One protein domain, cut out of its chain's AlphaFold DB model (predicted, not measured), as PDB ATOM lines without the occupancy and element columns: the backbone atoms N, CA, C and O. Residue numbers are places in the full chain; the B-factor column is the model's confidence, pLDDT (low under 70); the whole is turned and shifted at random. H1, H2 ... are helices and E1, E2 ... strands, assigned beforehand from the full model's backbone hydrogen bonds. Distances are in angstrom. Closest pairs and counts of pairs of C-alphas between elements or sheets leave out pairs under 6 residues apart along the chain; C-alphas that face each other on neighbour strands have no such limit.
ATOM      1  N   LYS A   4     222.393 255.746-180.765       76.12
ATOM      2  CA  LYS A   4     223.173 256.996-180.721       76.12
ATOM      3  C   LYS A   4     224.498 256.845-179.961       76.12
ATOM      4  O   LYS A   4     225.520 257.366-180.390       76.12
ATOM      5  N   ALA A   5     224.495 256.096-178.857       79.44
ATOM      6  CA  ALA A   5     225.693 255.866-178.048       79.44
ATOM      7  C   ALA A   5     226.675 254.881-178.706       79.44
ATOM      8  O   ALA A   5     227.873 254.914-178.433       79.44
ATOM      9  N   ALA A   6     226.187 253.974-179.556       80.38
ATOM     10  CA  ALA A   6     227.056 253.131-180.373       80.38
ATOM     11  C   ALA A   6     227.694 253.947-181.508       80.38
ATOM     12  O   ALA A   6     228.909 253.892-181.670       80.38
ATOM     13  N   ALA A   7     226.904 254.765-182.210       79.19
ATOM     14  CA  ALA A   7     227.392 255.627-183.287       79.19
ATOM     15  C   ALA A   7     228.476 256.610-182.809       79.19
ATOM     16  O   ALA A   7     229.524 256.701-183.440       79.19
ATOM     17  N   GLN A   8     228.271 257.265-181.660       86.88
ATOM     18  CA  GLN A   8     229.263 258.177-181.079       86.88
ATOM     19  C   GLN A   8     230.609 257.483-180.832       86.88
ATOM     20  O   GLN A   8     231.645 257.980-181.259       86.88
ATOM     21  N   ARG A   9     230.592 256.291-180.222       86.88
ATOM     22  CA  ARG A   9     231.816 255.520-179.954       86.88
ATOM     23  C   ARG A   9     232.549 255.126-181.233       86.88
ATOM     24  O   ARG A   9     233.776 255.153-181.259       86.88
ATOM     25  N   SER A  10     231.814 254.781-182.288       86.12
ATOM     26  CA  SER A  10     232.416 254.490-183.589       86.12
ATOM     27  C   SER A  10     233.098 255.727-184.174       86.12
ATOM     28  O   SER A  10     234.263 255.631-184.553       86.12
ATOM     29  N   VAL A  11     232.427 256.887-184.178       86.62
ATOM     30  CA  VAL A  11     233.012 258.162-184.636       86.62
ATOM     31  C   VAL A  11     234.284 258.475-183.853       86.62
ATOM     32  O   VAL A  11     235.335 258.681-184.453       86.62
ATOM     33  N   ASP A  12     234.226 258.417-182.523       86.94
ATOM     34  CA  ASP A  12     235.385 258.700-181.673       86.94
ATOM     35  C   ASP A  12     236.558 257.759-181.965       86.94
ATOM     36  O   ASP A  12     237.703 258.204-182.054       86.94
ATOM     37  N   SER A  13     236.285 256.471-182.194       87.19
ATOM     38  CA  SER A  13     237.328 255.502-182.539       87.19
ATOM     39  C   SER A  13     237.988 255.790-183.892       87.19
ATOM     40  O   SER A  13     239.200 255.623-184.018       87.19
ATOM     41  N   ILE A  14     237.228 256.269-184.883       87.88
ATOM     42  CA  ILE A  14     237.757 256.620-186.208       87.88
ATOM     43  C   ILE A  14     238.673 257.837-186.091       87.88
ATOM     44  O   ILE A  14     239.824 257.772-186.515       87.88
ATOM     45  N   PHE A  15     238.203 258.906-185.443       88.69
ATOM     46  CA  PHE A  15     238.994 260.122-185.243       88.69
ATOM     47  C   PHE A  15     240.267 259.852-184.437       88.69
ATOM     48  O   PHE A  15     241.327 260.349-184.795       88.69
ATOM     49  N   SER A  16     240.200 259.001-183.407       86.50
ATOM     50  CA  SER A  16     241.385 258.641-182.612       86.50
ATOM     51  C   SER A  16     242.478 257.912-183.401       86.50
ATOM     52  O   SER A  16     243.635 257.935-182.998       86.50
ATOM     53  N   ARG A  17     242.116 257.233-184.498       87.00
ATOM     54  CA  ARG A  17     243.040 256.408-185.291       87.00
ATOM     55  C   ARG A  17     243.523 257.098-186.558       87.00
ATOM     56  O   ARG A  17     244.651 256.853-186.964       87.00
ATOM     57  N   LEU A  18     242.650 257.868-187.203       86.81
ATOM     58  CA  LEU A  18     242.886 258.439-188.533       86.81
ATOM     59  C   LEU A  18     242.960 259.963-188.533       86.81
ATOM     60  O   LEU A  18     243.327 260.541-189.549       86.81
ATOM     61  N   GLY A  19     242.561 260.616-187.443       88.44
ATOM     62  CA  GLY A  19     242.612 262.064-187.365       88.44
ATOM     63  C   GLY A  19     243.991 262.584-186.977       88.44
ATOM     64  O   GLY A  19     244.771 261.901-186.304       88.44
ATOM     65  N   GLU A  20     244.227 263.848-187.291       92.69
ATOM     66  CA  GLU A  20     245.382 264.633-186.859       92.69
ATOM     67  C   GLU A  20     244.973 265.693-185.830       92.69
ATOM     68  O   GLU A  20     243.814 266.121-185.788       92.69
ATOM     69  N   ASP A  21     245.907 266.053-184.951       94.00
ATOM     70  CA  ASP A  21     245.680 267.110-183.970       94.00
ATOM     71  C   ASP A  21     245.702 268.473-184.668       94.00
ATOM     72  O   ASP A  21     246.535 268.742-185.532       94.00
ATOM     73  N   ALA A  22     244.763 269.333-184.293       94.56
ATOM     74  CA  ALA A  22     244.691 270.694-184.789       94.56
ATOM     75  C   ALA A  22     244.154 271.634-183.713       94.56
ATOM     76  O   ALA A  22     243.524 271.227-182.735       94.56
ATOM     77  N   THR A  23     244.377 272.922-183.920       96.50
ATOM     78  CA  THR A  23     243.818 273.991-183.105       96.50
ATOM     79  C   THR A  23     242.683 274.657-183.868       96.50
ATOM     80  O   THR A  23     242.894 275.270-184.912       96.50
ATOM     81  N   PHE A  24     241.468 274.549-183.344       95.94
ATOM     82  CA  PHE A  24     240.310 275.282-183.833       95.94
ATOM     83  C   PHE A  24     240.166 276.596-183.070       95.94
ATOM     84  O   PHE A  24     240.063 276.596-181.845       95.94
ATOM     85  N   THR A  25     240.102 277.712-183.788       95.81
ATOM     86  CA  THR A  25     239.874 279.040-183.213       95.81
ATOM     87  C   THR A  25     238.631 279.644-183.841       95.81
ATOM     88  O   THR A  25     238.637 280.035-185.009       95.81
ATOM     89  N   ALA A  26     237.553 279.740-183.063       94.25
ATOM     90  CA  ALA A  26     236.379 280.482-183.506       94.25
ATOM     91  C   ALA A  26     236.715 281.978-183.614       94.25
ATOM     92  O   ALA A  26     237.497 282.476-182.807       94.25
ATOM     93  N   THR A  27     236.080 282.721-184.529       88.56
ATOM     94  CA  THR A  27     236.416 284.141-184.806       88.56
ATOM     95  C   THR A  27     236.536 285.018-183.546       88.56
ATOM     96  O   THR A  27     237.364 285.917-183.498       88.56
ATOM     97  N   ASN A  28     235.716 284.751-182.522       85.00
ATOM     98  CA  ASN A  28     235.714 285.466-181.237       85.00
ATOM     99  C   ASN A  28     235.893 284.510-180.039       85.00
ATOM    100  O   ASN A  28     235.430 284.800-178.936       85.00
ATOM    101  N   GLY A  29     236.449 283.321-180.274       87.00
ATOM    102  CA  GLY A  29     236.580 282.261-179.279       87.00
ATOM    103  C   GLY A  29     238.012 282.065-178.805       87.00
ATOM    104  O   GLY A  29     238.958 282.619-179.358       87.00
ATOM    105  N   GLN A  30     238.158 281.244-177.769       90.31
ATOM    106  CA  GLN A  30     239.465 280.735-177.369       90.31
ATOM    107  C   GLN A  30     239.866 279.559-178.272       90.31
ATOM    108  O   GLN A  30     238.981 278.797-178.679       90.31
ATOM    109  N   PRO A  31     241.167 279.383-178.559       93.50
ATOM    110  CA  PRO A  31     241.661 278.218-179.278       93.50
ATOM    111  C   PRO A  31     241.339 276.917-178.530       93.50
ATOM    112  O   PRO A  31     241.506 276.827-177.311       93.50
ATOM    113  N   LEU A  32     240.893 275.903-179.266       94.56
ATOM    114  CA  LEU A  32     240.570 274.571-178.767       94.56
ATOM    115  C   LEU A  32     241.394 273.526-179.517       94.56
ATOM    116  O   LEU A  32     241.370 273.484-180.745       94.56
ATOM    117  N   THR A  33     242.067 272.640-178.786       95.06
ATOM    118  CA  THR A  33     242.688 271.455-179.385       95.06
ATOM    119  C   THR A  33     241.607 270.452-179.762       95.06
ATOM    120  O   THR A  33     240.811 270.038-178.916       95.06
ATOM    121  N   VAL A  34     241.576 270.069-181.032       94.88
ATOM    122  CA  VAL A  34     240.578 269.173-181.616       94.88
ATOM    123  C   VAL A  34     241.254 268.134-182.497       94.88
ATOM    124  O   VAL A  34     242.378 268.333-182.957       94.88
ATOM    125  N   ARG A  35     240.551 267.033-182.768       94.31
ATOM    126  CA  ARG A  35     240.996 266.038-183.744       94.31
ATOM    127  C   ARG A  35     240.222 266.213-185.043       94.31
ATOM    128  O   ARG A  35     238.995 266.108-185.048       94.31
ATOM    129  N   ILE A  36     240.930 266.439-186.143       93.44
ATOM    130  CA  ILE A  36     240.324 266.659-187.461       93.44
ATOM    131  C   ILE A  36     240.688 265.530-188.420       93.44
ATOM    132  O   ILE A  36     241.672 264.825-188.220       93.44
ATOM    133  N   MET A  37     239.892 265.345-189.470       91.38
ATOM    134  CA  MET A  37     240.303 264.549-190.631       91.38
ATOM    135  C   MET A  37     240.241 265.418-191.879       91.38
ATOM    136  O   MET A  37     239.178 265.961-192.189       91.38
ATOM    137  N   ARG A  38     241.355 265.508-192.606       88.88
ATOM    138  CA  ARG A  38     241.426 266.152-193.918       88.88
ATOM    139  C   ARG A  38     241.028 265.156-195.005       88.88
ATOM    140  O   ARG A  38     241.542 264.041-195.068       88.88
ATOM    141  N   ARG A  39     240.091 265.554-195.857       84.62
ATOM    142  CA  ARG A  39     239.767 264.899-197.123       84.62
ATOM    143  C   ARG A  39     240.279 265.816-198.227       84.62
ATOM    144  O   ARG A  39     239.652 266.836-198.510       84.62
ATOM    145  N   GLN A  40     241.420 265.466-198.812       67.50
ATOM    146  CA  GLN A  40     241.846 266.108-200.052       67.50
ATOM    147  C   GLN A  40     240.868 265.709-201.170       67.50
ATOM    148  O   GLN A  40     240.350 264.589-201.141       67.50
ATOM    149  N   PRO A  41     240.555 266.605-202.120       56.56
ATOM    150  CA  PRO A  41     239.757 266.228-203.279       56.56
ATOM    151  C   PRO A  41     240.494 265.133-204.064       56.56
ATOM    152  O   PRO A  41     241.656 265.301-204.420       56.56
ATOM    153  N   ASP A  42     239.813 264.019-204.334       49.69
ATOM    154  CA  ASP A  42     240.386 262.812-204.959       49.69
ATOM    155  C   ASP A  42     240.916 263.025-206.402       49.69
ATOM    156  O   ASP A  42     241.452 262.093-207.000       49.69
ATOM    157  N   GLU A  43     240.799 264.224-206.990       47.31
ATOM    158  CA  GLU A  43     241.218 264.487-208.371       47.31
ATOM    159  C   GLU A  43     241.761 265.919-208.565       47.31
ATOM    160  O   GLU A  43     241.008 266.891-208.661       47.31
ATOM    161  N   ILE A  44     243.088 266.059-208.674       49.81
ATOM    162  CA  ILE A  44     243.730 267.267-209.216       49.81
ATOM    163  C   ILE A  44     243.762 267.105-210.740       49.81
ATOM    164  O   ILE A  44     244.677 266.499-211.296       49.81
ATOM    165  N   VAL A  45     242.741 267.610-211.440       45.88
ATOM    166  CA  VAL A  45     242.787 267.693-212.909       45.88
ATOM    167  C   VAL A  45     243.594 268.930-213.295       45.88
ATOM    168  O   VAL A  45     243.104 270.063-213.257       45.88
ATOM    169  N   ASP A  46     244.846 268.691-213.667       49.28
ATOM    170  CA  ASP A  46     245.770 269.706-214.155       49.28
ATOM    171  C   ASP A  46     245.393 270.076-215.603       49.28
ATOM    172  O   ASP A  46     245.596 269.304-216.544       49.28
ATOM    173  N   VAL A  47     244.757 271.238-215.798       52.16
ATOM    174  CA  VAL A  47     244.430 271.761-217.134       52.16
ATOM    175  C   VAL A  47     245.314 272.965-217.415       52.16
ATOM    176  O   VAL A  47     245.172 274.019-216.797       52.16
ATOM    177  N   ALA A  48     246.206 272.753-218.380       52.94
ATOM    178  CA  ALA A  48     247.197 273.657-218.936       52.94
ATOM    179  C   ALA A  48     246.911 275.169-218.810       52.94
ATOM    180  O   ALA A  48     245.897 275.691-219.277       52.94
ATOM    181  N   SER A  49     247.953 275.867-218.344       59.47
ATOM    182  CA  SER A  49     248.252 277.297-218.520       59.47
ATOM    183  C   SER A  49     247.279 278.298-217.883       59.47
ATOM    184  O   SER A  49     246.403 278.859-218.535       59.47
ATOM    185  N   SER A  50     247.603 278.620-216.625       57.25
ATOM    186  CA  SER A  50     247.060 279.681-215.763       57.25
ATOM    187  C   SER A  50     245.823 279.283-214.955       57.25
ATOM    188  O   SER A  50     244.684 279.510-215.359       57.25
ATOM    189  N   ARG A  51     246.050 278.720-213.763       47.38
ATOM    190  CA  ARG A  51     245.021 278.583-212.728       47.38
ATOM    191  C   ARG A  51     245.593 278.963-211.371       47.38
ATOM    192  O   ARG A  51     246.519 278.332-210.879       47.38
ATOM    193  N   ILE A  52     245.006 279.985-210.754       45.31
ATOM    194  CA  ILE A  52     245.026 280.116-209.299       45.31
ATOM    195  C   ILE A  52     244.075 279.024-208.805       45.31
ATOM    196  O   ILE A  52     242.864 279.224-208.738       45.31
ATOM    197  N   HIS A  53     244.599 277.821-208.585       47.78
ATOM    198  CA  HIS A  53     243.863 276.776-207.889       47.78
ATOM    199  C   HIS A  53     243.942 277.092-206.399       47.78
ATOM    200  O   HIS A  53     244.962 276.868-205.758       47.78
ATOM    201  N   VAL A  54     242.870 277.665-205.852       54.81
ATOM    202  CA  VAL A  54     242.660 277.630-204.405       54.81
ATOM    203  C   VAL A  54     242.204 276.208-204.108       54.81
ATOM    204  O   VAL A  54     241.030 275.885-204.293       54.81
ATOM    205  N   GLU A  55     243.147 275.334-203.761       66.75
ATOM    206  CA  GLU A  55     242.823 274.004-203.252       66.75
ATOM    207  C   GLU A  55     241.887 274.192-202.051       66.75
ATOM    208  O   GLU A  55     242.254 274.765-201.024       66.75
ATOM    209  N   THR A  56     240.617 273.836-202.243       74.94
ATOM    210  CA  THR A  56     239.618 273.872-201.180       74.94
ATOM    211  C   THR A  56     239.642 272.512-200.514       74.94
ATOM    212  O   THR A  56     239.191 271.521-201.089       74.94
ATOM    213  N   ASP A  57     240.198 272.473-199.312       87.50
ATOM    214  CA  ASP A  57     240.259 271.272-198.502       87.50
ATOM    215  C   ASP A  57     238.940 271.052-197.770       87.50
ATOM    216  O   ASP A  57     238.299 271.986-197.279       87.50
ATOM    217  N   ILE A  58     238.543 269.787-197.666       91.50
ATOM    218  CA  ILE A  58     237.395 269.392-196.860       91.50
ATOM    219  C   ILE A  58     237.915 268.857-195.534       91.50
ATOM    220  O   ILE A  58     238.675 267.892-195.495       91.50
ATOM    221  N   PHE A  59     237.436 269.419-194.432       93.06
ATOM    222  CA  PHE A  59     237.736 268.933-193.095       93.06
ATOM    223  C   PHE A  59     236.498 268.343-192.435       93.06
ATOM    224  O   PHE A  59     235.376 268.834-192.581       93.06
ATOM    225  N   LEU A  60     236.720 267.280-191.670       94.62
ATOM    226  CA  LEU A  60     235.728 266.710-190.779       94.62
ATOM    227  C   LEU A  60     236.069 267.066-189.337       94.62
ATOM    228  O   LEU A  60     237.158 266.743-188.864       94.62
ATOM    229  N   LEU A  61     235.117 267.680-188.637       94.25
ATOM    230  CA  LEU A  61     235.222 268.047-187.223       94.25
ATOM    231  C   LEU A  61     234.185 267.272-186.415       94.25
ATOM    232  O   LEU A  61     233.053 267.074-186.864       94.25
ATOM    233  N   ARG A  62     234.512 266.859-185.192       94.25
ATOM    234  CA  ARG A  62     233.516 266.237-184.314       94.25
ATOM    235  C   ARG A  62     232.642 267.295-183.670       94.25
ATOM    236  O   ARG A  62     233.133 268.249-183.078       94.25
ATOM    237  N   VAL A  63     231.338 267.050-183.666       93.38
ATOM    238  CA  VAL A  63     230.360 267.895-182.959       93.38
ATOM    239  C   VAL A  63     230.622 267.920-181.452       93.38
ATOM    240  O   VAL A  63     230.326 268.908-180.787       93.38
ATOM    241  N   ALA A  64     231.163 266.824-180.915       91.56
ATOM    242  CA  ALA A  64     231.518 266.711-179.504       91.56
ATOM    243  C   ALA A  64     232.648 267.673-179.091       91.56
ATOM    244  O   ALA A  64     232.723 268.037-177.923       91.56
ATOM    245  N   GLU A  65     233.501 268.077-180.036       92.06
ATOM    246  CA  GLU A  65     234.600 269.021-179.807       92.06
ATOM    247  C   GLU A  65     234.203 270.433-180.243       92.06
ATOM    248  O   GLU A  65     234.372 271.391-179.494       92.06
ATOM    249  N   VAL A  66     233.609 270.560-181.433       92.75
ATOM    250  CA  VAL A  66     233.217 271.840-182.026       92.75
ATOM    251  C   VAL A  66     231.700 271.896-182.161       92.75
ATOM    252  O   VAL A  66     231.102 271.293-183.056       92.75
ATOM    253  N   ALA A  67     231.053 272.643-181.267       90.88
ATOM    254  CA  ALA A  67     229.594 272.692-181.207       90.88
ATOM    255  C   ALA A  67     228.965 273.346-182.451       90.88
ATOM    256  O   ALA A  67     228.006 272.805-183.010       90.88
ATOM    257  N   LEU A  68     229.500 274.496-182.872       91.38
ATOM    258  CA  LEU A  68     228.967 275.346-183.942       91.38
ATOM    259  C   LEU A  68     230.125 276.029-184.697       91.38
ATOM    260  O   LEU A  68     230.441 277.177-184.386       91.38
ATOM    261  N   PRO A  69     230.784 275.335-185.642       93.44
ATOM    262  CA  PRO A  69     231.707 275.989-186.559       93.44
ATOM    263  C   PRO A  69     230.933 276.937-187.484       93.44
ATOM    264  O   PRO A  69     229.737 276.740-187.722       93.44
ATOM    265  N   LYS A  70     231.618 277.935-188.036       94.75
ATOM    266  CA  LYS A  70     231.080 278.866-189.035       94.75
ATOM    267  C   LYS A  70     232.169 279.331-190.005       94.75
ATOM    268  O   LYS A  70     233.362 279.176-189.745       94.75
ATOM    269  N   ALA A  71     231.748 279.955-191.102       93.94
ATOM    270  CA  ALA A  71     232.663 280.654-191.996       93.94
ATOM    271  C   ALA A  71     233.487 281.714-191.239       93.94
ATOM    272  O   ALA A  71     232.953 282.458-190.410       93.94
ATOM    273  N   GLY A  72     234.780 281.793-191.552       93.56
ATOM    274  CA  GLY A  72     235.738 282.703-190.923       93.56
ATOM    275  C   GLY A  72     236.355 282.189-189.619       93.56
ATOM    276  O   GLY A  72     237.197 282.878-189.046       93.56
ATOM    277  N   ASP A  73     235.960 281.011-189.129       95.19
ATOM    278  CA  ASP A  73     236.717 280.318-188.084       95.19
ATOM    279  C   ASP A  73     238.014 279.733-188.667       95.19
ATOM    280  O   ASP A  73     238.103 279.443-189.864       95.19
ATOM    281  N   MET A  74     239.023 279.548-187.820       94.94
ATOM    282  CA  MET A  74     240.354 279.107-188.230       94.94
ATOM    283  C   MET A  74     240.658 277.699-187.713       94.94
ATOM    284  O   MET A  74     240.339 277.355-186.575       94.94
ATOM    285  N   LEU A  75     241.305 276.897-188.550       94.31
ATOM    286  CA  LEU A  75     241.859 275.589-188.222       94.31
ATOM    287  C   LEU A  75     243.365 275.638-188.449       94.31
ATOM    288  O   LEU A  75     243.806 276.001-189.531       94.31
ATOM    289  N   GLN A  76     244.154 275.279-187.448       94.44
ATOM    290  CA  GLN A  76     245.612 275.270-187.551       94.44
ATOM    291  C   GLN A  76     246.125 273.867-187.261       94.44
ATOM    292  O   GLN A  76     245.938 273.363-186.155       94.44
ATOM    293  N   THR A  77     246.737 273.237-188.255       91.38
ATOM    294  CA  THR A  77     247.522 272.014-188.069       91.38
ATOM    295  C   THR A  77     248.951 272.394-187.673       91.38
ATOM    296  O   THR A  77     249.291 273.576-187.590       91.38
ATOM    297  N   ASP A  78     249.811 271.405-187.434       87.31
ATOM    298  CA  ASP A  78     251.215 271.653-187.079       87.31
ATOM    299  C   ASP A  78     251.986 272.431-188.162       87.31
ATOM    300  O   ASP A  78     252.968 273.113-187.862       87.31
ATOM    301  N   THR A  79     251.561 272.327-189.423       85.62
ATOM    302  CA  THR A  79     252.280 272.876-190.581       85.62
ATOM    303  C   THR A  79     251.520 273.967-191.322       85.62
ATOM    304  O   THR A  79     252.146 274.806-191.965       85.62
ATOM    305  N   GLU A  80     250.187 273.958-191.278       90.25
ATOM    306  CA  GLU A  80     249.338 274.770-192.149       90.25
ATOM    307  C   GLU A  80     248.201 275.424-191.353       90.25
ATOM    308  O   GLU A  80     247.707 274.892-190.359       90.25
ATOM    309  N   SER A  81     247.770 276.607-191.789       92.06
ATOM    310  CA  SER A  81     246.594 277.288-191.244       92.06
ATOM    311  C   SER A  81     245.531 277.402-192.325       92.06
ATOM    312  O   SER A  81     245.831 277.709-193.472       92.06
ATOM    313  N   PHE A  82     244.281 277.162-191.960       92.88
ATOM    314  CA  PHE A  82     243.138 277.128-192.856       92.88
ATOM    315  C   PHE A  82     242.023 278.000-192.305       92.88
ATOM    316  O   PHE A  82     241.787 278.037-191.096       92.88
ATOM    317  N   VAL A  83     241.294 278.663-193.194       93.81
ATOM    318  CA  VAL A  83     240.100 279.426-192.828       93.81
ATOM    319  C   VAL A  83     238.880 278.719-193.391       93.81
ATOM    320  O   VAL A  83     238.811 278.440-194.590       93.81
ATOM    321  N   ILE A  84     237.920 278.422-192.514       94.38
ATOM    322  CA  ILE A  84     236.652 277.805-192.892       94.38
ATOM    323  C   ILE A  84     235.887 278.769-193.797       94.38
ATOM    324  O   ILE A  84     235.697 279.943-193.474       94.38
ATOM    325  N   GLN A  85     235.407 278.249-194.918       91.62
ATOM    326  CA  GLN A  85     234.573 278.948-195.878       91.62
ATOM    327  C   GLN A  85     233.229 278.240-196.046       91.62
ATOM    328  O   GLN A  85     233.112 277.024-195.903       91.62
ATOM    329  N   GLY A  86     232.206 279.029-196.368       90.56
ATOM    330  CA  GLY A  86     230.848 278.522-196.538       90.56
ATOM    331  C   GLY A  86     230.196 278.035-195.240       90.56
ATOM    332  O   GLY A  86     230.729 278.172-194.140       90.56
ATOM    333  N   GLU A  87     228.989 277.493-195.384       91.69
ATOM    334  CA  GLU A  87     228.188 276.989-194.268       91.69
ATOM    335  C   GLU A  87     228.566 275.535-193.924       91.69
ATOM    336  O   GLU A  87     228.463 274.661-194.792       91.69
ATOM    337  N   PRO A  88     228.952 275.234-192.669       93.69
ATOM    338  CA  PRO A  88     229.218 273.869-192.222       93.69
ATOM    339  C   PRO A  88     228.022 272.930-192.365       93.69
ATOM    340  O   PRO A  88     226.895 273.243-191.976       93.69
ATOM    341  N   GLN A  89     228.277 271.716-192.849       93.94
ATOM    342  CA  GLN A  89     227.247 270.705-193.082       93.94
ATOM    343  C   GLN A  89     227.318 269.587-192.041       93.94
ATOM    344  O   GLN A  89     228.392 269.107-191.687       93.94
ATOM    345  N   ARG A  90     226.163 269.134-191.540       92.44
ATOM    346  CA  ARG A  90     226.084 267.976-190.635       92.44
ATOM    347  C   ARG A  90     226.159 266.672-191.431       92.44
ATOM    348  O   ARG A  90     225.315 266.418-192.283       92.44
ATOM    349  N   GLU A  91     227.094 265.803-191.070       87.75
ATOM    350  CA  GLU A  91     227.247 264.445-191.601       87.75
ATOM    351  C   GLU A  91     227.124 263.378-190.498       87.75
ATOM    352  O   GLU A  91     227.013 263.680-189.306       87.75
ATOM    353  N   GLN A  92     227.123 262.099-190.903       82.56
ATOM    354  CA  GLN A  92     227.137 260.923-190.019       82.56
ATOM    355  C   GLN A  92     226.085 260.990-188.900       82.56
ATOM    356  O   GLN A  92     226.404 260.922-187.713       82.56
ATOM    357  N   HIS A  93     224.811 261.142-189.279       86.38
ATOM    358  CA  HIS A  93     223.692 261.311-188.338       86.38
ATOM    359  C   HIS A  93     223.824 262.552-187.434       86.38
ATOM    360  O   HIS A  93     223.307 262.581-186.316       86.38
ATOM    361  N   GLY A  94     224.522 263.582-187.915       87.19
ATOM    362  CA  GLY A  94     224.713 264.847-187.218       87.19
ATOM    363  C   GLY A  94     225.765 264.808-186.115       87.19
ATOM    364  O   GLY A  94     225.726 265.668-185.237       87.19
ATOM    365  N   LEU A  95     226.682 263.839-186.138       90.06
ATOM    366  CA  LEU A  95     227.785 263.714-185.174       90.06
ATOM    367  C   LEU A  95     229.091 264.348-185.668       90.06
ATOM    368  O   LEU A  95     230.001 264.601-184.877       90.06
ATOM    369  N   VAL A  96     229.172 264.618-186.968       93.44
ATOM    370  CA  VAL A  96     230.346 265.183-187.628       93.44
ATOM    371  C   VAL A  96     229.921 266.425-188.399       93.44
ATOM    372  O   VAL A  96     228.842 266.462-188.990       93.44
ATOM    373  N   TRP A  97     230.762 267.444-188.375       96.06
ATOM    374  CA  TRP A  97     230.699 268.578-189.275       96.06
ATOM    375  C   TRP A  97     231.612 268.323-190.461       96.06
ATOM    376  O   TRP A  97     232.770 267.969-190.267       96.06
ATOM    377  N   LYS A  98     231.103 268.534-191.667       95.00
ATOM    378  CA  LYS A  98     231.894 268.717-192.874       95.00
ATOM    379  C   LYS A  98     232.027 270.214-193.117       95.00
ATOM    380  O   LYS A  98     231.015 270.911-193.211       95.00
ATOM    381  N   VAL A  99     233.260 270.692-193.201       94.81
ATOM    382  CA  VAL A  99     233.576 272.089-193.491       94.81
ATOM    383  C   VAL A  99     234.512 272.157-194.681       94.81
ATOM    384  O   VAL A  99     235.372 271.296-194.850       94.81
ATOM    385  N   GLU A 100     234.323 273.168-195.510       93.19
ATOM    386  CA  GLU A 100     235.263 273.512-196.567       93.19
ATOM    387  C   GLU A 100     236.167 274.610-196.023       93.19
ATOM    388  O   GLU A 100     235.706 275.507-195.319       93.19
ATOM    389  N   ALA A 101     237.459 274.534-196.297       92.12
ATOM    390  CA  ALA A 101     238.407 275.545-195.867       92.12
ATOM    391  C   ALA A 101     239.450 275.770-196.956       92.12
ATOM    392  O   ALA A 101     239.728 274.885-197.762       92.12
ATOM    393  N   TYR A 102     240.004 276.974-196.995       90.44
ATOM    394  CA  TYR A 102     241.113 277.297-197.882       90.44
ATOM    395  C   TYR A 102     242.379 277.510-197.064       90.44
ATOM    396  O   TYR A 102     242.325 277.976-195.921       90.44
ATOM    397  N   LEU A 103     243.517 277.175-197.667       89.75
ATOM    398  CA  LEU A 103     244.824 277.421-197.077       89.75
ATOM    399  C   LEU A 103     245.029 278.929-196.884       89.75
ATOM    400  O   LEU A 103     244.958 279.718-197.827       89.75
ATOM    401  N   HIS A 104     245.297 279.325-195.647       87.50
ATOM    402  CA  HIS A 104     245.690 280.672-195.279       87.50
ATOM    403  C   HIS A 104     247.208 280.698-195.099       87.50
ATOM    404  O   HIS A 104     247.740 280.233-194.090       87.50
ATOM    405  N   ALA A 105     247.900 281.209-196.118       72.50
ATOM    406  CA  ALA A 105     249.330 281.463-196.032       72.50
ATOM    407  C   ALA A 105     249.617 282.561-194.981       72.50
ATOM    408  O   ALA A 105     248.805 283.484-194.862       72.50
TER     409      ALA A 105
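Overview. This is residues 4 to 105 of the 106 residues of an uncharacterized protein of Blastochloris viridis (UniProt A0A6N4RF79). The body is a closed barrel of six antiparallel strands, E1 to E6, with one helix, H1, packed slantwise on its outside over E2 and E3. From one end of the barrel a long loop between E2 and E3 reaches away, and its residues 45 to 52 stick out. The printed part has 102 residues with one named helix and six named strands, in the order H1 E1 E2 E3 E4 E5 E6 along the chain, while round the ring run E1 E2 E3 E6 E5 E4 and back to E1; the class is mixed, helices and strands. The whole is compact, with a radius of gyration of the C-alphas of 14.4 A, yet elongated in outline, spanning 51 by 30 by 25 A.

Arrangement. H1, residues 4 to 18, is on the barrel and outside it, at a height over the sheet of 10.1 A. It lies over E2, residues 32 to 39, and over E3, residues 56 to 62, and on the local plane it stands at 49 degrees to E3, slantwise to the strands. The closest C-alphas of H1 and E2 are those of Phe 15 and Arg 35, 6.4 A apart; H1 and E3 are near each other, with 6 pairs of C-alphas within 10 A. In H1, 10 of 11 O i to N i+4 pairs are within hydrogen-bond range. E1, residues 20 to 25, forms a hairpin with E2, where N 22 and O 34 are 2.9 A apart. E2 bends by 53 degrees at residue 35, and its pairing is staggered: residues 32 to 36 pair with E1, residues 36 to 39 with E3. E2 and E3 form a hairpin too, with N 39 and O 58 at 2.8 A, and E1, E2 and E3 make a meander, each strand the antiparallel neighbour of the one before. E4, residues 74 to 76, is apart from E3 but closes the ring beside E1, with N 23 and O 76 at 2.8 A. E4 and E5, residues 81 to 91, form a hairpin, with N 82 and O 75 at 2.7 A. E5 bends by 87 degrees at residue 86 and forms a hairpin with E6, residues 96 to 103, where N 98 and O 89 are 2.8 A apart. E4, E5 and E6 make a second meander. E6 is also the antiparallel neighbour of E3, with N 59 and O 99 at 2.8 A. E1 to E4 form a Greek key, a meander of three strands with the first also the antiparallel neighbour of the fourth, and E3 to E6 form another Greek key.

Along the chain. H1 begins at C-alpha 4, at (223.173, 256.996, -180.721), and measures 21.3 A from first to last C-alpha. E1 is 15.8 A long, E2 20.8 A and E3 19.5 A; E3 begins at C-alpha 56, at (239.618, 273.872, -201.180). E4 has three residues. E5, the longest strand by residues with 11, measures 23.2 A. E6 measures 21.2 A and ends at C-alpha 103, at (244.824, 277.421, -197.077).

Size, cuts and confidence. The two C-alphas farthest apart are those of Ala 5 and Ser 49, at 51.1 A. Without residues 45 to 52, which stand free, the body spans 39 by 35 by 25 A. The links E2 to E3, of 16 residues, and E3 to E4, of 11, are long. The printed part has no cut. Its mean pLDDT is 84.4, and residues 40 to 55 are under 70.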